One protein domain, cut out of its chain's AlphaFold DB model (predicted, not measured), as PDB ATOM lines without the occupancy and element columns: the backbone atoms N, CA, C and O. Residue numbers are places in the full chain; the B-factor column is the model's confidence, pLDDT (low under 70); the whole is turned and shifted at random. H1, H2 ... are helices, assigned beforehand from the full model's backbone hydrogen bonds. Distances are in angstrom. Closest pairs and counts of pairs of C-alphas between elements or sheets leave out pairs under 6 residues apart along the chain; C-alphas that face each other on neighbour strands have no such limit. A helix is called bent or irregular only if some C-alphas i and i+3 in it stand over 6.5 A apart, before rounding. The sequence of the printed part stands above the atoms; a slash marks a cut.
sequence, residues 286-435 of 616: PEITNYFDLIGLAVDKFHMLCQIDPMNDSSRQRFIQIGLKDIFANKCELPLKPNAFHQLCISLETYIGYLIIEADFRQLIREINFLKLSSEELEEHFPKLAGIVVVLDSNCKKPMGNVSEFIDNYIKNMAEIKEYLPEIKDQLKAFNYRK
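This is residues 286 to 435 of the 616 residues of an uncharacterized protein of Legionella cherrii (UniProt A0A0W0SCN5). The model is a rod of helices: H1, H2, H3 and H6a, the first arm of a bent last helix, form a four-helix bundle at one half, and the long H3 runs on into the other half, where H5, the short H4 and the second arm H6b lie. H1 and H2 make a helical hairpin that packs on H3 through H1, H5 and H6a make a second hairpin that packs on H3 through H6a, H2 also meets H6a near residue 322, and residues 330 to 337 of the link from H2 to H3 stick out at the bundle's end. The printed part has 150 residues with six named helices, H1 to H6 in chain order, and no named strand; the class is all helix. It is only just compact, close to loose, with a radius of gyration of the C-alphas of 17.8 A and spans of 58 by 23 by 21 A.

H1, residues 288 to 308, begins with C-alpha 288 at (289.791, 300.843, 248.110) and is 30.3 A long. H2, residues 310 to 328, is 26.8 A long, has a kink of 33 degrees near residue 322, and is only just irregular: C-alphas 323 and 326 are 6.9 A apart. H3, residues 340 to 370, measures 44.6 A from C-alpha 340 at (281.717, 296.232, 252.654). H4 is residues 375 to 381 and H5 residues 385 to 395. H6, residues 403 to 435, was assigned as one helix by its hydrogen bonds but is bent, with C-alphas 419 and 422 7.0 A apart. Its arms are H6a, residues 403 to 419, 24.5 A, and H6b, residues 422 to 435, 19.9 A, ending at C-alpha 435 (282.906, 266.260, 209.730).

In the bundle, a group of helices together, H1 and H2 touch as a helical hairpin, opposite ways at a shallow tilt of 15 degrees, with Cys 306 and Asn 312 the closest C-alphas at 5.4 A. H1 touches H3 the same way at 11 degrees, a shallow tilt, closest at the C-alphas of Ala 298 and Ile 352, 5.5 A. H3, with residues 344 to 358 alone, touches H6a at a steep tilt of 43 degrees; the closest C-alphas, of Tyr 351 and Ile 407, are 6.2 A apart. H2 touches H6a with residues 319 to 323 alone, closest at the C-alphas of Ile 322 and Val 403, 5.7 A; H1 and H6a are apart. H5 and H6a, a helical hairpin, touch at a shallow tilt of 4 degrees, with the C-alphas of Ile 388 and Ile 417 closest at 6.7 A. H6b is close to but not clearly touching H3, by the C-alphas of Ile 368 and Leu 428, 7.2 A, and H4, by those of His 381 and Gln 427, 6.8 A. Every O i to N i+4 pair is within hydrogen-bond range in H1, H3, H4, H5 and H6b; in H2 it is 11 of 15 and in H6a 11 of 13.

The C-alphas farthest apart, of Glu 333 and Lys 435, are 59.8 A apart. The printed part has no cut. The link from H2 to H3, 11 residues, is long, and its residues 330 to 337 stand free. The mean pLDDT of the printed part is 83.6, with 16 residues under 70: 330 to 339, 395 to 399 and 401.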
ATOM      1  N   PRO A 286     290.852 301.414 253.612       80.81
ATOM      2  CA  PRO A 286     292.187 300.972 253.184       80.81
ATOM      3  C   PRO A 286     292.195 300.030 251.965       80.81
ATOM      4  O   PRO A 286     293.100 300.095 251.134       80.81
ATOM      5  N   GLU A 287     291.164 299.194 251.821       81.44
ATOM      6  CA  GLU A 287     291.014 298.234 250.715       81.44
ATOM      7  C   GLU A 287     290.581 298.871 249.379       81.44
ATOM      8  O   GLU A 287     290.542 298.177 248.364       81.44
ATOM      9  N   ILE A 288     290.287 300.181 249.331       84.88
ATOM     10  CA  ILE A 288     289.791 300.843 248.110       84.88
ATOM     11  C   ILE A 288     290.772 300.743 246.927       84.88
ATOM     12  O   ILE A 288     290.349 300.786 245.779       84.88
ATOM     13  N   THR A 289     292.074 300.578 247.193       85.38
ATOM     14  CA  THR A 289     293.074 300.359 246.134       85.38
ATOM     15  C   THR A 289     292.785 299.050 245.395       85.38
ATOM     16  O   THR A 289     292.494 299.095 244.208       85.38
ATOM     17  N   ASN A 290     292.696 297.928 246.123       88.44
ATOM     18  CA  ASN A 290     292.358 296.616 245.559       88.44
ATOM     19  C   ASN A 290     290.990 296.625 244.857       88.44
ATOM     20  O   ASN A 290     290.813 295.991 243.823       88.44
ATOM     21  N   TYR A 291     290.026 297.385 245.387       88.50
ATOM     22  CA  TYR A 291     288.744 297.600 244.718       88.50
ATOM     23  C   TYR A 291     288.909 298.277 243.345       88.50
ATOM     24  O   TYR A 291     288.355 297.786 242.364       88.50
ATOM     25  N   PHE A 292     289.675 299.369 243.242       88.19
ATOM     26  CA  PHE A 292     289.925 300.031 241.957       88.19
ATOM     27  C   PHE A 292     290.743 299.159 240.993       88.19
ATOM     28  O   PHE A 292     290.420 299.128 239.806       88.19
ATOM     29  N   ASP A 293     291.721 298.401 241.494       88.94
ATOM     30  CA  ASP A 293     292.516 297.461 240.696       88.94
ATOM     31  C   ASP A 293     291.619 296.360 240.084       88.94
ATOM     32  O   ASP A 293     291.670 296.092 238.880       88.94
ATOM     33  N   LEU A 294     290.710 295.782 240.881       91.69
ATOM     34  CA  LEU A 294     289.713 294.805 240.422       91.69
ATOM     35  C   LEU A 294     288.682 295.411 239.455       91.69
ATOM     36  O   LEU A 294     288.291 294.753 238.490       91.69
ATOM     37  N   ILE A 295     288.250 296.660 239.665       90.81
ATOM     38  CA  ILE A 295     287.393 297.364 238.697       90.81
ATOM     39  C   ILE A 295     288.125 297.547 237.359       90.81
ATOM     40  O   ILE A 295     287.517 297.302 236.318       90.81
ATOM     41  N   GLY A 296     289.412 297.909 237.367       89.69
ATOM     42  CA  GLY A 296     290.240 297.998 236.160       89.69
ATOM     43  C   GLY A 296     290.288 296.671 235.398       89.69
ATOM     44  O   GLY A 296     289.891 296.611 234.236       89.69
ATOM     45  N   LEU A 297     290.626 295.576 236.089       91.81
ATOM     46  CA  LEU A 297     290.635 294.226 235.508       91.81
ATOM     47  C   LEU A 297     289.269 293.814 234.928       91.81
ATOM     48  O   LEU A 297     289.209 293.170 233.878       91.81
ATOM     49  N   ALA A 298     288.162 294.190 235.573       91.94
ATOM     50  CA  ALA A 298     286.818 293.947 235.052       91.94
ATOM     51  C   ALA A 298     286.498 294.802 233.809       91.94
ATOM     52  O   ALA A 298     285.872 294.301 232.872       91.94
ATOM     53  N   VAL A 299     286.961 296.057 233.749       90.00
ATOM     54  CA  VAL A 299     286.849 296.920 232.558       90.00
ATOM     55  C   VAL A 299     287.659 296.360 231.383       90.00
ATOM     56  O   VAL A 299     287.150 296.359 230.261       90.00
ATOM     57  N   ASP A 300     288.844 295.797 231.626       89.19
ATOM     58  CA  ASP A 300     289.652 295.127 230.597       89.19
ATOM     59  C   ASP A 300     288.947 293.889 230.027       89.19
ATOM     60  O   ASP A 300     288.883 293.706 228.807       89.19
ATOM     61  N   LYS A 301     288.357 293.040 230.885       90.38
ATOM     62  CA  LYS A 301     287.575 291.880 230.414       90.38
ATOM     63  C   LYS A 301     286.306 292.310 229.677       90.38
ATOM     64  O   LYS A 301     285.968 291.704 228.662       90.38
ATOM     65  N   PHE A 302     285.666 293.401 230.097       89.12
ATOM     66  CA  PHE A 302     284.607 294.032 229.310       89.12
ATOM     67  C   PHE A 302     285.099 294.538 227.950       89.12
ATOM     68  O   PHE A 302     284.385 294.390 226.965       89.12
ATOM     69  N   HIS A 303     286.301 295.114 227.853       87.19
ATOM     70  CA  HIS A 303     286.842 295.563 226.570       87.19
ATOM     71  C   HIS A 303     287.085 294.383 225.616       87.19
ATOM     72  O   HIS A 303     286.696 294.459 224.450       87.19
ATOM     73  N   MET A 304     287.618 293.258 226.116       87.75
ATOM     74  CA  MET A 304     287.699 292.004 225.350       87.75
ATOM     75  C   MET A 304     286.309 291.539 224.877       87.75
ATOM     76  O   MET A 304     286.128 291.231 223.699       87.75
ATOM     77  N   LEU A 305     285.300 291.558 225.757       88.56
ATOM     78  CA  LEU A 305     283.913 291.230 225.403       88.56
ATOM     79  C   LEU A 305     283.326 292.168 224.339       88.56
ATOM     80  O   LEU A 305     282.621 291.688 223.456       88.56
ATOM     81  N   CYS A 306     283.642 293.466 224.356       88.38
ATOM     82  CA  CYS A 306     283.196 294.423 223.337       88.38
ATOM     83  C   CYS A 306     283.829 294.177 221.951       88.38
ATOM     84  O   CYS A 306     283.203 294.475 220.936       88.38
ATOM     85  N   GLN A 307     285.042 293.613 221.883       89.12
ATOM     86  CA  GLN A 307     285.665 293.180 220.620       89.12
ATOM     87  C   GLN A 307     285.006 291.903 220.053       89.12
ATOM     88  O   GLN A 307     285.009 291.664 218.838       89.12
ATOM     89  N   ILE A 308     284.423 291.074 220.927       87.38
ATOM     90  CA  ILE A 308     283.677 289.869 220.544       87.38
ATOM     91  C   ILE A 308     282.219 290.217 220.181       87.38
ATOM     92  O   ILE A 308     281.679 289.693 219.203       87.38
ATOM     93  N   ASP A 309     281.604 291.146 220.906       83.56
ATOM     94  CA  ASP A 309     280.244 291.629 220.678       83.56
ATOM     95  C   ASP A 309     280.077 293.081 221.183       83.56
ATOM     96  O   ASP A 309     280.037 293.313 222.399       83.56
ATOM     97  N   PRO A 310     279.945 294.071 220.275       85.19
ATOM     98  CA  PRO A 310     279.786 295.482 220.630       85.19
ATOM     99  C   PRO A 310     278.556 295.820 221.485       85.19
ATOM    100  O   PRO A 310     278.542 296.882 222.110       85.19
ATOM    101  N   MET A 311     277.535 294.953 221.564       82.12
ATOM    102  CA  MET A 311     276.351 295.201 222.407       82.12
ATOM    103  C   MET A 311     276.713 295.324 223.897       82.12
ATOM    104  O   MET A 311     276.048 296.047 224.651       82.12
ATOM    105  N   ASN A 312     277.822 294.696 224.304       83.94
ATOM    106  CA  ASN A 312     278.352 294.742 225.664       83.94
ATOM    107  C   ASN A 312     278.837 296.131 226.105       83.94
ATOM    108  O   ASN A 312     278.945 296.354 227.314       83.94
ATOM    109  N   ASP A 313     279.071 297.092 225.197       85.31
ATOM    110  CA  ASP A 313     279.529 298.426 225.615       85.31
ATOM    111  C   ASP A 313     278.507 299.110 226.529       85.31
ATOM    112  O   ASP A 313     278.877 299.693 227.542       85.31
ATOM    113  N   SER A 314     277.211 298.927 226.268       84.25
ATOM    114  CA  SER A 314     276.135 299.416 227.142       84.25
ATOM    115  C   SER A 314     276.292 298.953 228.602       84.25
ATOM    116  O   SER A 314     276.111 299.735 229.540       84.25
ATOM    117  N   SER A 315     276.704 297.696 228.794       84.44
ATOM    118  CA  SER A 315     276.960 297.093 230.104       84.44
ATOM    119  C   SER A 315     278.281 297.589 230.703       84.44
ATOM    120  O   SER A 315     278.307 297.943 231.882       84.44
ATOM    121  N   ARG A 316     279.339 297.729 229.888       88.06
ATOM    122  CA  ARG A 316     280.635 298.318 230.277       88.06
ATOM    123  C   ARG A 316     280.480 299.755 230.784       88.06
ATOM    124  O   ARG A 316     280.955 300.080 231.872       88.06
ATOM    125  N   GLN A 317     279.765 300.608 230.046       87.19
ATOM    126  CA  GLN A 317     279.493 301.993 230.445       87.19
ATOM    127  C   GLN A 317     278.676 302.050 231.744       87.19
ATOM    128  O   GLN A 317     278.969 302.871 232.619       87.19
ATOM    129  N   ARG A 318     277.678 301.164 231.920       85.56
ATOM    130  CA  ARG A 318     276.894 301.115 233.166       85.56
ATOM    131  C   ARG A 318     277.740 300.669 234.359       85.56
ATOM    132  O   ARG A 318     277.612 301.283 235.417       85.56
ATOM    133  N   PHE A 319     278.609 299.675 234.180       88.69
ATOM    134  CA  PHE A 319     279.547 299.197 235.198       88.69
ATOM    135  C   PHE A 319     280.524 300.299 235.639       88.69
ATOM    136  O   PHE A 319     280.639 300.566 236.832       88.69
ATOM    137  N   ILE A 320     281.136 301.022 234.693       88.69
ATOM    138  CA  ILE A 320     282.018 302.171 234.981       88.69
ATOM    139  C   ILE A 320     281.259 303.296 235.708       88.69
ATOM    140  O   ILE A 320     281.796 303.919 236.628       88.69
ATOM    141  N   GLN A 321     279.997 303.551 235.339       86.31
ATOM    142  CA  GLN A 321     279.179 304.560 236.015       86.31
ATOM    143  C   GLN A 321     278.969 304.224 237.499       86.31
ATOM    144  O   GLN A 321     279.256 305.062 238.351       86.31
ATOM    145  N   ILE A 322     278.506 303.011 237.813       83.62
ATOM    146  CA  ILE A 322     278.185 302.622 239.198       83.62
ATOM    147  C   ILE A 322     279.424 302.261 240.028       83.62
ATOM    148  O   ILE A 322     279.419 302.475 241.238       83.62
ATOM    149  N   GLY A 323     280.472 301.722 239.396       84.75
ATOM    150  CA  GLY A 323     281.698 301.252 240.050       84.75
ATOM    151  C   GLY A 323     282.774 302.318 240.255       84.75
ATOM    152  O   GLY A 323     283.628 302.152 241.116       84.75
ATOM    153  N   LEU A 324     282.737 303.423 239.502       85.75
ATOM    154  CA  LEU A 324     283.685 304.530 239.665       85.75
ATOM    155  C   LEU A 324     282.971 305.878 239.755       85.75
ATOM    156  O   LEU A 324     283.093 306.574 240.763       85.75
ATOM    157  N   LYS A 325     282.207 306.262 238.725       82.44
ATOM    158  CA  LYS A 325     281.695 307.641 238.607       82.44
ATOM    159  C   LYS A 325     280.784 308.033 239.766       82.44
ATOM    160  O   LYS A 325     280.957 309.114 240.312       82.44
ATOM    161  N   ASP A 326     279.864 307.168 240.188       80.69
ATOM    162  CA  ASP A 326     278.958 307.456 241.308       80.69
ATOM    163  C   ASP A 326     279.672 307.452 242.684       80.69
ATOM    164  O   ASP A 326     279.193 308.113 243.609       80.69
ATOM    165  N   ILE A 327     280.853 306.818 242.802       79.12
ATOM    166  CA  ILE A 327     281.729 306.902 243.989       79.12
ATOM    167  C   ILE A 327     282.453 308.255 244.026       79.12
ATOM    168  O   ILE A 327     282.405 308.955 245.039       79.12
ATOM    169  N   PHE A 328     283.086 308.661 242.919       78.62
ATOM    170  CA  PHE A 328     283.817 309.932 242.835       78.62
ATOM    171  C   PHE A 328     282.900 311.166 242.783       78.62
ATOM    172  O   PHE A 328     283.269 312.219 243.297       78.62
ATOM    173  N   ALA A 329     281.679 311.046 242.250       72.50
ATOM    174  CA  ALA A 329     280.690 312.129 242.169       72.50
ATOM    175  C   ALA A 329     279.981 312.449 243.503       72.50
ATOM    176  O   ALA A 329     278.934 313.096 243.506       72.50
ATOM    177  N   ASN A 330     280.525 311.988 244.635       57.16
ATOM    178  CA  ASN A 330     280.062 312.286 245.995       57.16
ATOM    179  C   ASN A 330     278.601 311.875 246.301       57.16
ATOM    180  O   ASN A 330     278.025 312.318 247.291       57.16
ATOM    181  N   LYS A 331     277.997 311.000 245.480       49.16
ATOM    182  CA  LYS A 331     276.661 310.421 245.730       49.16
ATOM    183  C   LYS A 331     276.685 309.284 246.749       49.16
ATOM    184  O   LYS A 331     275.635 308.887 247.249       49.16
ATOM    185  N   CYS A 332     277.864 308.761 247.073       44.72
ATOM    186  CA  CYS A 332     278.036 307.739 248.095       44.72
ATOM    187  C   CYS A 332     277.967 308.307 249.526       44.72
ATOM    188  O   CYS A 332     278.871 308.089 250.333       44.72
ATOM    189  N   GLU A 333     276.798 308.839 249.904       43.75
ATOM    190  CA  GLU A 333     276.285 308.751 251.286       43.75
ATOM    191  C   GLU A 333     275.915 307.298 251.669       43.75
ATOM    192  O   GLU A 333     275.082 307.049 252.536       43.75
ATOM    193  N   LEU A 334     276.544 306.297 251.044       49.62
ATOM    194  CA  LEU A 334     276.471 304.922 251.507       49.62
ATOM    195  C   LEU A 334     277.238 304.843 252.837       49.62
ATOM    196  O   LEU A 334     278.455 305.072 252.846       49.62
ATOM    197  N   PRO A 335     276.595 304.464 253.958       46.94
ATOM    198  CA  PRO A 335     277.291 304.130 255.193       46.94
ATOM    199  C   PRO A 335     277.930 302.743 255.034       46.94
ATOM    200  O   PRO A 335     277.547 301.775 255.694       46.94
ATOM    201  N   LEU A 336     278.888 302.641 254.105       54.34
ATOM    202  CA  LEU A 336     279.675 301.442 253.860       54.34
ATOM    203  C   LEU A 336     280.396 301.088 255.158       54.34
ATOM    204  O   LEU A 336     281.343 301.763 255.571       54.34
ATOM    205  N   LYS A 337     279.900 300.036 255.814       61.09
ATOM    206  CA  LYS A 337     280.558 299.393 256.953       61.09
ATOM    207  C   LYS A 337     281.969 298.982 256.503       61.09
ATOM    208  O   LYS A 337     282.101 298.604 255.340       61.09
ATOM    209  N   PRO A 338     282.999 298.994 257.367       57.84
ATOM    210  CA  PRO A 338     284.382 298.739 256.946       57.84
ATOM    211  C   PRO A 338     284.569 297.490 256.066       57.84
ATOM    212  O   PRO A 338     285.257 297.555 255.056       57.84
ATOM    213  N   ASN A 339     283.865 296.396 256.373       68.12
ATOM    214  CA  ASN A 339     283.930 295.126 255.637       68.12
ATOM    215  C   ASN A 339     283.202 295.125 254.271       68.12
ATOM    216  O   ASN A 339     283.212 294.105 253.584       68.12
ATOM    217  N   ALA A 340     282.517 296.205 253.881       74.38
ATOM    218  CA  ALA A 340     281.717 296.232 252.654       74.38
ATOM    219  C   ALA A 340     282.588 296.202 251.389       74.38
ATOM    220  O   ALA A 340     282.235 295.515 250.435       74.38
ATOM    221  N   PHE A 341     283.743 296.884 251.392       76.44
ATOM    222  CA  PHE A 341     284.693 296.801 250.279       76.44
ATOM    223  C   PHE A 341     285.326 295.412 250.170       76.44
ATOM    224  O   PHE A 341     285.415 294.901 249.059       76.44
ATOM    225  N   HIS A 342     285.642 294.756 251.291       82.56
ATOM    226  CA  HIS A 342     286.121 293.371 251.314       82.56
ATOM    227  C   HIS A 342     285.170 292.413 250.582       82.56
ATOM    228  O   HIS A 342     285.568 291.683 249.677       82.56
ATOM    229  N   GLN A 343     283.880 292.457 250.935       82.94
ATOM    230  CA  GLN A 343     282.854 291.634 250.288       82.94
ATOM    231  C   GLN A 343     282.689 291.996 248.806       82.94
ATOM    232  O   GLN A 343     282.582 291.106 247.969       82.94
ATOM    233  N   LEU A 344     282.742 293.289 248.472       85.62
ATOM    234  CA  LEU A 344     282.643 293.762 247.093       85.62
ATOM    235  C   LEU A 344     283.856 293.350 246.234       85.62
ATOM    236  O   LEU A 344     283.679 293.086 245.048       85.62
ATOM    237  N   CYS A 345     285.054 293.225 246.819       88.88
ATOM    238  CA  CYS A 345     286.240 292.675 246.151       88.88
ATOM    239  C   CYS A 345     286.064 291.183 245.833       88.88
ATOM    240  O   CYS A 345     286.259 290.787 244.690       88.88
ATOM    241  N   ILE A 346     285.602 290.369 246.790       88.94
ATOM    242  CA  ILE A 346     285.331 288.933 246.571       88.94
ATOM    243  C   ILE A 346     284.255 288.730 245.485       88.94
ATOM    244  O   ILE A 346     284.380 287.862 244.613       88.94
ATOM    245  N   SER A 347     283.207 289.561 245.495       88.94
ATOM    246  CA  SER A 347     282.201 289.575 244.427       88.94
ATOM    247  C   SER A 347     282.802 290.001 243.079       88.94
ATOM    248  O   SER A 347     282.468 289.390 242.067       88.94
ATOM    249  N   LEU A 348     283.720 290.976 243.040       91.06
ATOM    250  CA  LEU A 348     284.426 291.389 241.818       91.06
ATOM    251  C   LEU A 348     285.370 290.314 241.263       91.06
ATOM    252  O   LEU A 348     285.369 290.083 240.060       91.06
ATOM    253  N   GLU A 349     286.139 289.620 242.102       92.88
ATOM    254  CA  GLU A 349     286.986 288.493 241.679       92.88
ATOM    255  C   GLU A 349     286.141 287.390 241.026       92.88
ATOM    256  O   GLU A 349     286.438 286.913 239.926       92.88
ATOM    257  N   THR A 350     285.017 287.054 241.664       91.25
ATOM    258  CA  THR A 350     284.031 286.102 241.134       91.25
ATOM    259  C   THR A 350     283.443 286.592 239.805       91.25
ATOM    260  O   THR A 350     283.335 285.826 238.846       91.25
ATOM    261  N   TYR A 351     283.100 287.880 239.723       91.31
ATOM    262  CA  TYR A 351     282.553 288.547 238.542       91.31
ATOM    263  C   TYR A 351     283.518 288.536 237.346       91.31
ATOM    264  O   TYR A 351     283.119 288.166 236.243       91.31
ATOM    265  N   ILE A 352     284.801 288.844 237.567       93.56
ATOM    266  CA  ILE A 352     285.869 288.772 236.555       93.56
ATOM    267  C   ILE A 352     285.993 287.345 236.007       93.56
ATOM    268  O   ILE A 352     286.112 287.158 234.795       93.56
ATOM    269  N   GLY A 353     285.888 286.332 236.874       91.19
ATOM    270  CA  GLY A 353     285.832 284.929 236.461       91.19
ATOM    271  C   GLY A 353     284.669 284.623 235.508       91.19
ATOM    272  O   GLY A 353     284.850 283.889 234.536       91.19
ATOM    273  N   TYR A 354     283.492 285.219 235.728       91.00
ATOM    274  CA  TYR A 354     282.343 285.058 234.831       91.00
ATOM    275  C   TYR A 354     282.438 285.884 233.537       91.00
ATOM    276  O   TYR A 354     282.004 285.381 232.504       91.00
ATOM    277  N   LEU A 355     283.071 287.065 233.537       91.19
ATOM    278  CA  LEU A 355     283.368 287.807 232.297       91.19
ATOM    279  C   LEU A 355     284.274 286.994 231.352       91.19
ATOM    280  O   LEU A 355     284.081 287.009 230.138       91.19
ATOM    281  N   ILE A 356     285.237 286.243 231.902       91.00
ATOM    282  CA  ILE A 356     286.087 285.324 231.123       91.00
ATOM    283  C   ILE A 356     285.250 284.170 230.546       91.00
ATOM    284  O   ILE A 356     285.383 283.853 229.367       91.00
ATOM    285  N   ILE A 357     284.345 283.586 231.339       90.00
ATOM    286  CA  ILE A 357     283.424 282.526 230.888       90.00
ATOM    287  C   ILE A 357     282.488 283.028 229.775       90.00
ATOM    288  O   ILE A 357     282.225 282.290 228.827       90.00
ATOM    289  N   GLU A 358     282.011 284.274 229.845       90.06
ATOM    290  CA  GLU A 358     281.216 284.868 228.766       90.06
ATOM    291  C   GLU A 358     282.041 285.078 227.491       90.06
ATOM    292  O   GLU A 358     281.544 284.803 226.399       90.06
ATOM    293  N   ALA A 359     283.298 285.520 227.602       90.00
ATOM    294  CA  ALA A 359     284.170 285.711 226.442       90.00
ATOM    295  C   ALA A 359     284.436 284.378 225.720       90.00
ATOM    296  O   ALA A 359     284.275 284.296 224.501       90.00
ATOM    297  N   ASP A 360     284.732 283.323 226.485       89.81
ATOM    298  CA  ASP A 360     284.819 281.940 226.008       89.81
ATOM    299  C   ASP A 360     283.529 281.498 225.292       89.81
ATOM    300  O   ASP A 360     283.588 280.905 224.213       89.81
ATOM    301  N   PHE A 361     282.356 281.798 225.863       90.44
ATOM    302  CA  PHE A 361     281.069 281.394 225.292       90.44
ATOM    303  C   PHE A 361     280.721 282.181 224.015       90.44
ATOM    304  O   PHE A 361     280.296 281.587 223.025       90.44
ATOM    305  N   ARG A 362     280.930 283.506 223.979       89.25
ATOM    306  CA  ARG A 362     280.684 284.315 222.769       89.25
ATOM    307  C   ARG A 362     281.662 283.975 221.638       89.25
ATOM    308  O   ARG A 362     281.264 283.996 220.473       89.25
ATOM    309  N   GLN A 363     282.900 283.593 221.954       90.75
ATOM    310  CA  GLN A 363     283.837 283.051 220.966       90.75
ATOM    311  C   GLN A 363     283.374 281.680 220.435       90.75
ATOM    312  O   GLN A 363     283.375 281.466 219.224       90.75
ATOM    313  N   LEU A 364     282.872 280.795 221.304       91.62
ATOM    314  CA  LEU A 364     282.296 279.504 220.904       91.62
ATOM    315  C   LEU A 364     281.057 279.665 219.998       91.62
ATOM    316  O   LEU A 364     280.938 278.966 218.993       91.62
ATOM    317  N   ILE A 365     280.176 280.636 220.284       90.19
ATOM    318  CA  ILE A 365     279.058 281.012 219.395       90.19
ATOM    319  C   ILE A 365     279.583 281.449 218.018       90.19
ATOM    320  O   ILE A 365     279.052 281.012 216.996       90.19
ATOM    321  N   ARG A 366     280.622 282.299 217.960       90.06
ATOM    322  CA  ARG A 366     281.232 282.722 216.684       90.06
ATOM    323  C   ARG A 366     281.746 281.522 215.885       90.06
ATOM    324  O   ARG A 366     281.480 281.447 214.689       90.06
ATOM    325  N   GLU A 367     282.439 280.585 216.530       92.00
ATOM    326  CA  GLU A 367     282.968 279.373 215.889       92.00
ATOM    327  C   GLU A 367     281.859 278.476 215.323       92.00
ATOM    328  O   GLU A 367     281.957 278.058 214.168       92.00
ATOM    329  N   ILE A 368     280.769 278.261 216.068       92.25
ATOM    330  CA  ILE A 368     279.596 277.520 215.578       92.25
ATOM    331  C   ILE A 368     278.942 278.259 214.396       92.25
ATOM    332  O   ILE A 368     278.659 277.652 213.365       92.25
ATOM    333  N   ASN A 369     278.784 279.584 214.476       88.56
ATOM    334  CA  ASN A 369     278.218 280.388 213.387       88.56
ATOM    335  C   ASN A 369     279.080 280.363 212.106       88.56
ATOM    336  O   ASN A 369     278.537 280.401 210.998       88.56
ATOM    337  N   PHE A 370     280.409 280.243 212.216       91.50
ATOM    338  CA  PHE A 370     281.293 280.082 211.052       91.50
ATOM    339  C   PHE A 370     281.085 278.759 210.297       91.50
ATOM    340  O   PHE A 370     281.432 278.687 209.116       91.50
ATOM    341  N   LEU A 371     280.476 277.742 210.920       90.62
ATOM    342  CA  LEU A 371     280.111 276.488 210.250       90.62
ATOM    343  C   LEU A 371     278.965 276.661 209.238       90.62
ATOM    344  O   LEU A 371     278.855 275.835 208.333       90.62
ATOM    345  N   LYS A 372     278.165 277.734 209.361       89.94
ATOM    346  CA  LYS A 372     277.001 278.065 208.509       89.94
ATOM    347  C   LYS A 372     275.944 276.956 208.425       89.94
ATOM    348  O   LYS A 372     275.380 276.715 207.360       89.94
ATOM    349  N   LEU A 373     275.700 276.301 209.556       90.06
ATOM    350  CA  LEU A 373     274.648 275.301 209.719       90.06
ATOM    351  C   LEU A 373     273.254 275.922 209.540       90.06
ATOM    352  O   LEU A 373     273.035 277.094 209.857       90.06
ATOM    353  N   SER A 374     272.313 275.123 209.045       90.94
ATOM    354  CA  SER A 374     270.882 275.435 209.063       90.94
ATOM    355  C   SER A 374     270.313 275.403 210.488       90.94
ATOM    356  O   SER A 374     270.932 274.876 211.412       90.94
ATOM    357  N   SER A 375     269.107 275.946 210.679       87.94
ATOM    358  CA  SER A 375     268.417 275.895 211.976       87.94
ATOM    359  C   SER A 375     268.180 274.462 212.466       87.94
ATOM    360  O   SER A 375     268.270 274.215 213.663       87.94
ATOM    361  N   GLU A 376     267.920 273.528 211.546       89.69
ATOM    362  CA  GLU A 376     267.685 272.112 211.847       89.69
ATOM    363  C   GLU A 376     268.983 271.440 212.332       89.69
ATOM    364  O   GLU A 376     269.001 270.850 213.409       89.69
ATOM    365  N   GLU A 377     270.105 271.634 211.626       88.69
ATOM    366  CA  GLU A 377     271.432 271.147 212.050       88.69
ATOM    367  C   GLU A 377     271.906 271.780 213.377       88.69
ATOM    368  O   GLU A 377     272.600 271.136 214.166       88.69
ATOM    369  N   LEU A 378     271.546 273.043 213.644       88.56
ATOM    370  CA  LEU A 378     271.843 273.713 214.916       88.56
ATOM    371  C   LEU A 378     271.043 273.121 216.080       88.56
ATOM    372  O   LEU A 378     271.606 272.933 217.157       88.56
ATOM    373  N   GLU A 379     269.761 272.811 215.884       88.19
ATOM    374  CA  GLU A 379     268.929 272.176 216.911       88.19
ATOM    375  C   GLU A 379     269.326 270.703 217.129       88.19
ATOM    376  O   GLU A 379     269.371 270.243 218.268       88.19
ATOM    377  N   GLU A 380     269.724 269.989 216.071       87.62
ATOM    378  CA  GLU A 380     270.208 268.603 216.137       87.62
ATOM    379  C   GLU A 380     271.554 268.468 216.872       87.62
ATOM    380  O   GLU A 380     271.760 267.522 217.635       87.62
ATOM    381  N   HIS A 381     272.504 269.378 216.634       87.75
ATOM    382  CA  HIS A 381     273.871 269.249 217.154       87.75
ATOM    383  C   HIS A 381     274.175 270.134 218.370       87.75
ATOM    384  O   HIS A 381     275.082 269.810 219.140       87.75
ATOM    385  N   PHE A 382     273.425 271.221 218.564       90.75
ATOM    386  CA  PHE A 382     273.625 272.202 219.635       90.75
ATOM    387  C   PHE A 382     272.295 272.630 220.306       90.75
ATOM    388  O   PHE A 382     272.069 273.828 220.500       90.75
ATOM    389  N   PRO A 383     271.409 271.698 220.726       86.12
ATOM    390  CA  PRO A 383     270.021 271.993 221.129       86.12
ATOM    391  C   PRO A 383     269.865 273.035 222.251       86.12
ATOM    392  O   PRO A 383     268.849 273.721 222.340       86.12
ATOM    393  N   LYS A 384     270.872 273.191 223.121       85.06
ATOM    394  CA  LYS A 384     270.860 274.166 224.229       85.06
ATOM    395  C   LYS A 384     271.285 275.581 223.815       85.06
ATOM    396  O   LYS A 384     271.024 276.535 224.550       85.06
ATOM    397  N   LEU A 385     271.933 275.740 222.658       87.50
ATOM    398  CA  LEU A 385     272.593 276.982 222.247       87.50
ATOM    399  C   LEU A 385     271.608 278.151 222.123       87.50
ATOM    400  O   LEU A 385     271.872 279.225 222.658       87.50
ATOM    401  N   ALA A 386     270.453 277.930 221.489       83.94
ATOM    402  CA  ALA A 386     269.430 278.961 221.312       83.94
ATOM    403  C   ALA A 386     268.898 279.497 222.655       83.94
ATOM    404  O   ALA A 386     268.762 280.708 222.831       83.94
ATOM    405  N   GLY A 387     268.663 278.611 223.631       81.94
ATOM    406  CA  GLY A 387     268.241 279.003 224.979       81.94
ATOM    407  C   GLY A 387     269.300 279.842 225.701       81.94
ATOM    408  O   GLY A 387     268.982 280.884 226.270       81.94
ATOM    409  N   ILE A 388     270.570 279.442 225.618       82.50
ATOM    410  CA  ILE A 388     271.674 280.146 226.288       82.50
ATOM    411  C   ILE A 388     271.961 281.512 225.646       82.50
ATOM    412  O   ILE A 388     272.213 282.480 226.366       82.50
ATOM    413  N   VAL A 389     271.853 281.638 224.319       84.19
ATOM    414  CA  VAL A 389     271.935 282.937 223.625       84.19
ATOM    415  C   VAL A 389     270.844 283.892 224.126       84.19
ATOM    416  O   VAL A 389     271.133 285.051 224.421       84.19
ATOM    417  N   VAL A 390     269.614 283.409 224.338       82.75
ATOM    418  CA  VAL A 390     268.535 284.223 224.929       82.75
ATOM    419  C   VAL A 390     268.855 284.651 226.370       82.75
ATOM    420  O   VAL A 390     268.545 285.787 226.737       82.75
ATOM    421  N   VAL A 391     269.509 283.807 227.183       79.19
ATOM    422  CA  VAL A 391     269.971 284.201 228.531       79.19
ATOM    423  C   VAL A 391     271.025 285.310 228.438       79.19
ATOM    424  O   VAL A 391     270.852 286.351 229.081       79.19
ATOM    425  N   LEU A 392     272.054 285.148 227.596       78.25
ATOM    426  CA  LEU A 392     273.096 286.160 227.356       78.25
ATOM    427  C   LEU A 392     272.501 287.512 226.935       78.25
ATOM    428  O   LEU A 392     272.798 288.539 227.545       78.25
ATOM    429  N   ASP A 393     271.596 287.513 225.958       76.56
ATOM    430  CA  ASP A 393     270.966 288.732 225.438       76.56
ATOM    431  C   ASP A 393     269.940 289.350 226.402       76.56
ATOM    432  O   ASP A 393     269.505 290.495 226.213       76.56
ATOM    433  N   SER A 394     269.523 288.617 227.440       72.56
ATOM    434  CA  SER A 394     268.675 289.137 228.518       72.56
ATOM    435  C   SER A 394     269.469 289.904 229.583       72.56
ATOM    436  O   SER A 394     268.929 290.830 230.199       72.56
ATOM    437  N   ASN A 395     270.756 289.577 229.768       64.69
ATOM    438  CA  ASN A 395     271.605 290.149 230.818       64.69
ATOM    439  C   ASN A 395     271.780 291.668 230.667       64.69
ATOM    440  O   ASN A 395     271.737 292.394 231.660       64.69
ATOM    441  N   CYS A 396     271.886 292.168 229.434       56.22
ATOM    442  CA  CYS A 396     272.159 293.578 229.136       56.22
ATOM    443  C   CYS A 396     270.980 294.547 229.389       56.22
ATOM    444  O   CYS A 396     271.107 295.737 229.112       56.22
ATOM    445  N   LYS A 397     269.807 294.071 229.846       56.72
ATOM    446  CA  LYS A 397     268.530 294.818 229.732       56.72
ATOM    447  C   LYS A 397     267.898 295.299 231.047       56.72
ATOM    448  O   LYS A 397     266.842 295.928 231.002       56.72
ATOM    449  N   LYS A 398     268.506 295.046 232.215       62.22
ATOM    450  CA  LYS A 398     267.983 295.506 233.522       62.22
ATOM    451  C   LYS A 398     268.808 296.668 234.103       62.22
ATOM    452  O   LYS A 398     270.002 296.486 234.339       62.22
ATOM    453  N   PRO A 399     268.205 297.833 234.408       59.09
ATOM    454  CA  PRO A 399     268.902 298.911 235.103       59.09
ATOM    455  C   PRO A 399     269.066 298.572 236.595       59.09
ATOM    456  O   PRO A 399     268.104 298.643 237.355       59.09
ATOM    457  N   MET A 400     270.287 298.228 237.012       71.50
ATOM    458  CA  MET A 400     270.629 298.009 238.428       71.50
ATOM    459  C   MET A 400     271.087 299.299 239.109       71.50
ATOM    460  O   MET A 400     271.687 300.162 238.460       71.50
ATOM    461  N   GLY A 401     270.793 299.442 240.402       69.62
ATOM    462  CA  GLY A 401     271.031 300.659 241.178       69.62
ATOM    463  C   GLY A 401     272.477 300.812 241.643       69.62
ATOM    464  O   GLY A 401     273.006 301.921 241.597       69.62
ATOM    465  N   ASN A 402     273.126 299.716 242.045       80.00
ATOM    466  CA  ASN A 402     274.505 299.718 242.551       80.00
ATOM    467  C   ASN A 402     275.359 298.545 242.026       80.00
ATOM    468  O   ASN A 402     274.874 297.645 241.341       80.00
ATOM    469  N   VAL A 403     276.654 298.581 242.366       82.12
ATOM    470  CA  VAL A 403     277.679 297.614 241.936       82.12
ATOM    471  C   VAL A 403     277.354 296.179 242.361       82.12
ATOM    472  O   VAL A 403     277.496 295.275 241.543       82.12
ATOM    473  N   SER A 404     276.897 295.961 243.603       83.00
ATOM    474  CA  SER A 404     276.580 294.611 244.098       83.00
ATOM    475  C   SER A 404     275.411 294.029 243.314       83.00
ATOM    476  O   SER A 404     275.566 292.989 242.696       83.00
ATOM    477  N   GLU A 405     274.291 294.751 243.204       82.94
ATOM    478  CA  GLU A 405     273.118 294.310 242.429       82.94
ATOM    479  C   GLU A 405     273.459 293.931 240.979       82.94
ATOM    480  O   GLU A 405     272.917 292.965 240.436       82.94
ATOM    481  N   PHE A 406     274.357 294.692 240.349       84.50
ATOM    482  CA  PHE A 406     274.835 294.436 238.993       84.50
ATOM    483  C   PHE A 406     275.671 293.150 238.914       84.50
ATOM    484  O   PHE A 406     275.403 292.299 238.064       84.50
ATOM    485  N   ILE A 407     276.630 292.982 239.830       87.12
ATOM    486  CA  ILE A 407     277.463 291.780 239.941       87.12
ATOM    487  C   ILE A 407     276.614 290.547 240.285       87.12
ATOM    488  O   ILE A 407     276.691 289.542 239.583       87.12
ATOM    489  N   ASP A 408     275.775 290.624 241.313       84.94
ATOM    490  CA  ASP A 408     275.000 289.506 241.858       84.94
ATOM    491  C   ASP A 408     273.978 288.973 240.834       84.94
ATOM    492  O   ASP A 408     273.831 287.760 240.665       84.94
ATOM    493  N   ASN A 409     273.313 289.860 240.079       83.62
ATOM    494  CA  ASN A 409     272.435 289.459 238.973       83.62
ATOM    495  C   ASN A 409     273.220 288.830 237.810       83.62
ATOM    496  O   ASN A 409     272.750 287.861 237.218       83.62
ATOM    497  N   TYR A 410     274.398 289.360 237.474       85.50
ATOM    498  CA  TYR A 410     275.233 288.803 236.410       85.50
ATOM    499  C   TYR A 410     275.778 287.416 236.779       85.50
ATOM    500  O   TYR A 410     275.598 286.472 236.014       85.50
ATOM    501  N   ILE A 411     276.343 287.261 237.982       86.19
ATOM    502  CA  ILE A 411     276.800 285.978 238.541       86.19
ATOM    503  C   ILE A 411     275.669 284.947 238.503       86.19
ATOM    504  O   ILE A 411     275.877 283.825 238.041       86.19
ATOM    505  N   LYS A 412     274.462 285.326 238.947       84.44
ATOM    506  CA  LYS A 412     273.299 284.432 238.955       84.44
ATOM    507  C   LYS A 412     272.958 283.902 237.561       84.44
ATOM    508  O   LYS A 412     272.671 282.717 237.428       84.44
ATOM    509  N   ASN A 413     272.986 284.759 236.543       79.25
ATOM    510  CA  ASN A 413     272.608 284.377 235.183       79.25
ATOM    511  C   ASN A 413     273.748 283.648 234.444       79.25
ATOM    512  O   ASN A 413     273.492 282.766 233.631       79.25
ATOM    513  N   MET A 414     275.010 283.964 234.754       86.56
ATOM    514  CA  MET A 414     276.183 283.289 234.185       86.56
ATOM    515  C   MET A 414     276.489 281.925 234.827       86.56
ATOM    516  O   MET A 414     277.226 281.132 234.238       86.56
ATOM    517  N   ALA A 415     275.927 281.618 236.002       84.00
ATOM    518  CA  ALA A 415     276.097 280.325 236.667       84.00
ATOM    519  C   ALA A 415     275.579 279.146 235.818       84.00
ATOM    520  O   ALA A 415     276.275 278.144 235.682       84.00
ATOM    521  N   GLU A 416     274.411 279.297 235.188       79.69
ATOM    522  CA  GLU A 416     273.831 278.298 234.275       79.69
ATOM    523  C   GLU A 416     274.683 278.133 232.999       79.69
ATOM    524  O   GLU A 416     274.971 277.027 232.548       79.69
ATOM    525  N   ILE A 417     275.186 279.244 232.459       82.75
ATOM    526  CA  ILE A 417     276.027 279.269 231.250       82.75
ATOM    527  C   ILE A 417     277.370 278.561 231.491       82.75
ATOM    528  O   ILE A 417     277.868 277.839 230.625       82.75
ATOM    529  N   LYS A 418     277.935 278.714 232.695       87.38
ATOM    530  CA  LYS A 418     279.146 278.013 233.145       87.38
ATOM    531  C   LYS A 418     278.969 276.491 233.198       87.38
ATOM    532  O   LYS A 418     279.942 275.781 232.953       87.38
ATOM    533  N   GLU A 419     277.770 275.997 233.506       86.19
ATOM    534  CA  GLU A 419     277.476 274.558 233.551       86.19
ATOM    535  C   GLU A 419     277.431 273.940 232.143       86.19
ATOM    536  O   GLU A 419     277.992 272.866 231.925       86.19
ATOM    537  N   TYR A 420     276.854 274.646 231.162       85.31
ATOM    538  CA  TYR A 420     276.734 274.152 229.783       85.31
ATOM    539  C   TYR A 420     277.956 274.416 228.883       85.31
ATOM    540  O   TYR A 420     278.111 273.740 227.865       85.31
ATOM    541  N   LEU A 421     278.849 275.359 229.223       87.62
ATOM    542  CA  LEU A 421     280.035 275.672 228.403       87.62
ATOM    543  C   LEU A 421     280.906 274.434 228.064       87.62
ATOM    544  O   LEU A 421     281.292 274.307 226.900       87.62
ATOM    545  N   PRO A 422     281.215 273.503 228.996       90.44
ATOM    546  CA  PRO A 422     281.971 272.292 228.668       90.44
ATOM    547  C   PRO A 422     281.217 271.361 227.711       90.44
ATOM    548  O   PRO A 422     281.821 270.815 226.793       90.44
ATOM    549  N   GLU A 423     279.900 271.217 227.887       89.69
ATOM    550  CA  GLU A 423     279.051 270.364 227.049       89.69
ATOM    551  C   GLU A 423     279.011 270.861 225.598       89.69
ATOM    552  O   GLU A 423     279.131 270.063 224.674       89.69
ATOM    553  N   ILE A 424     278.918 272.179 225.384       89.81
ATOM    554  CA  ILE A 424     278.878 272.768 224.037       89.81
ATOM    555  C   ILE A 424     280.272 272.761 223.383       89.81
ATOM    556  O   ILE A 424     280.383 272.543 222.175       89.81
ATOM    557  N   LYS A 425     281.357 272.900 224.164       91.69
ATOM    558  CA  LYS A 425     282.728 272.666 223.667       91.69
ATOM    559  C   LYS A 425     282.926 271.214 223.220       91.69
ATOM    560  O   LYS A 425     283.493 270.982 222.150       91.69
ATOM    561  N   ASP A 426     282.422 270.249 223.987       91.56
ATOM    562  CA  ASP A 426     282.420 268.834 223.608       91.56
ATOM    563  C   ASP A 426     281.543 268.581 222.366       91.56
ATOM    564  O   ASP A 426     281.994 267.914 221.438       91.56
ATOM    565  N   GLN A 427     280.340 269.163 222.274       91.81
ATOM    566  CA  GLN A 427     279.478 269.070 221.083       91.81
ATOM    567  C   GLN A 427     280.179 269.606 219.825       91.81
ATOM    568  O   GLN A 427     280.193 268.919 218.804       91.81
ATOM    569  N   LEU A 428     280.839 270.770 219.893       93.25
ATOM    570  CA  LEU A 428     281.582 271.326 218.754       93.25
ATOM    571  C   LEU A 428     282.776 270.440 218.372       93.25
ATOM    572  O   LEU A 428     283.021 270.197 217.189       93.25
ATOM    573  N   LYS A 429     283.506 269.912 219.360       93.00
ATOM    574  CA  LYS A 429     284.619 268.986 219.125       93.00
ATOM    575  C   LYS A 429     284.140 267.682 218.482       93.00
ATOM    576  O   LYS A 429     284.749 267.215 217.522       93.00
ATOM    577  N   ALA A 430     283.026 267.128 218.957       92.44
ATOM    578  CA  ALA A 430     282.393 265.954 218.371       92.44
ATOM    579  C   ALA A 430     281.906 266.229 216.942       92.44
ATOM    580  O   ALA A 430     282.199 265.434 216.055       92.44
ATOM    581  N   PHE A 431     281.245 267.364 216.687       92.12
ATOM    582  CA  PHE A 431     280.814 267.770 215.347       92.12
ATOM    583  C   PHE A 431     281.994 267.896 214.374       92.12
ATOM    584  O   PHE A 431     281.953 267.351 213.269       92.12
ATOM    585  N   ASN A 432     283.084 268.544 214.795       91.38
ATOM    586  CA  ASN A 432     284.297 268.648 213.987       91.38
ATOM    587  C   ASN A 432     284.894 267.264 213.681       91.38
ATOM    588  O   ASN A 432     285.292 267.021 212.541       91.38
ATOM    589  N   TYR A 433     284.865 266.320 214.629       91.81
ATOM    590  CA  TYR A 433     285.235 264.928 214.360       91.81
ATOM    591  C   TYR A 433     284.248 264.187 213.450       91.81
ATOM    592  O   TYR A 433     284.704 263.445 212.582       91.81
ATOM    593  N   ARG A 434     282.927 264.406 213.556       90.25
ATOM    594  CA  ARG A 434     281.954 263.866 212.584       90.25
ATOM    595  C   ARG A 434     282.305 264.323 211.174       90.25
ATOM    596  O   ARG A 434     282.413 263.496 210.275       90.25
ATOM    597  N   LYS A 435     282.550 265.625 211.005       88.25
ATOM    598  CA  LYS A 435     282.906 266.260 209.730       88.25
ATOM    599  C   LYS A 435     284.277 265.824 209.202       88.25
ATOM    600  O   LYS A 435     284.454 265.754 207.990       88.25
TER     601      LYS A 435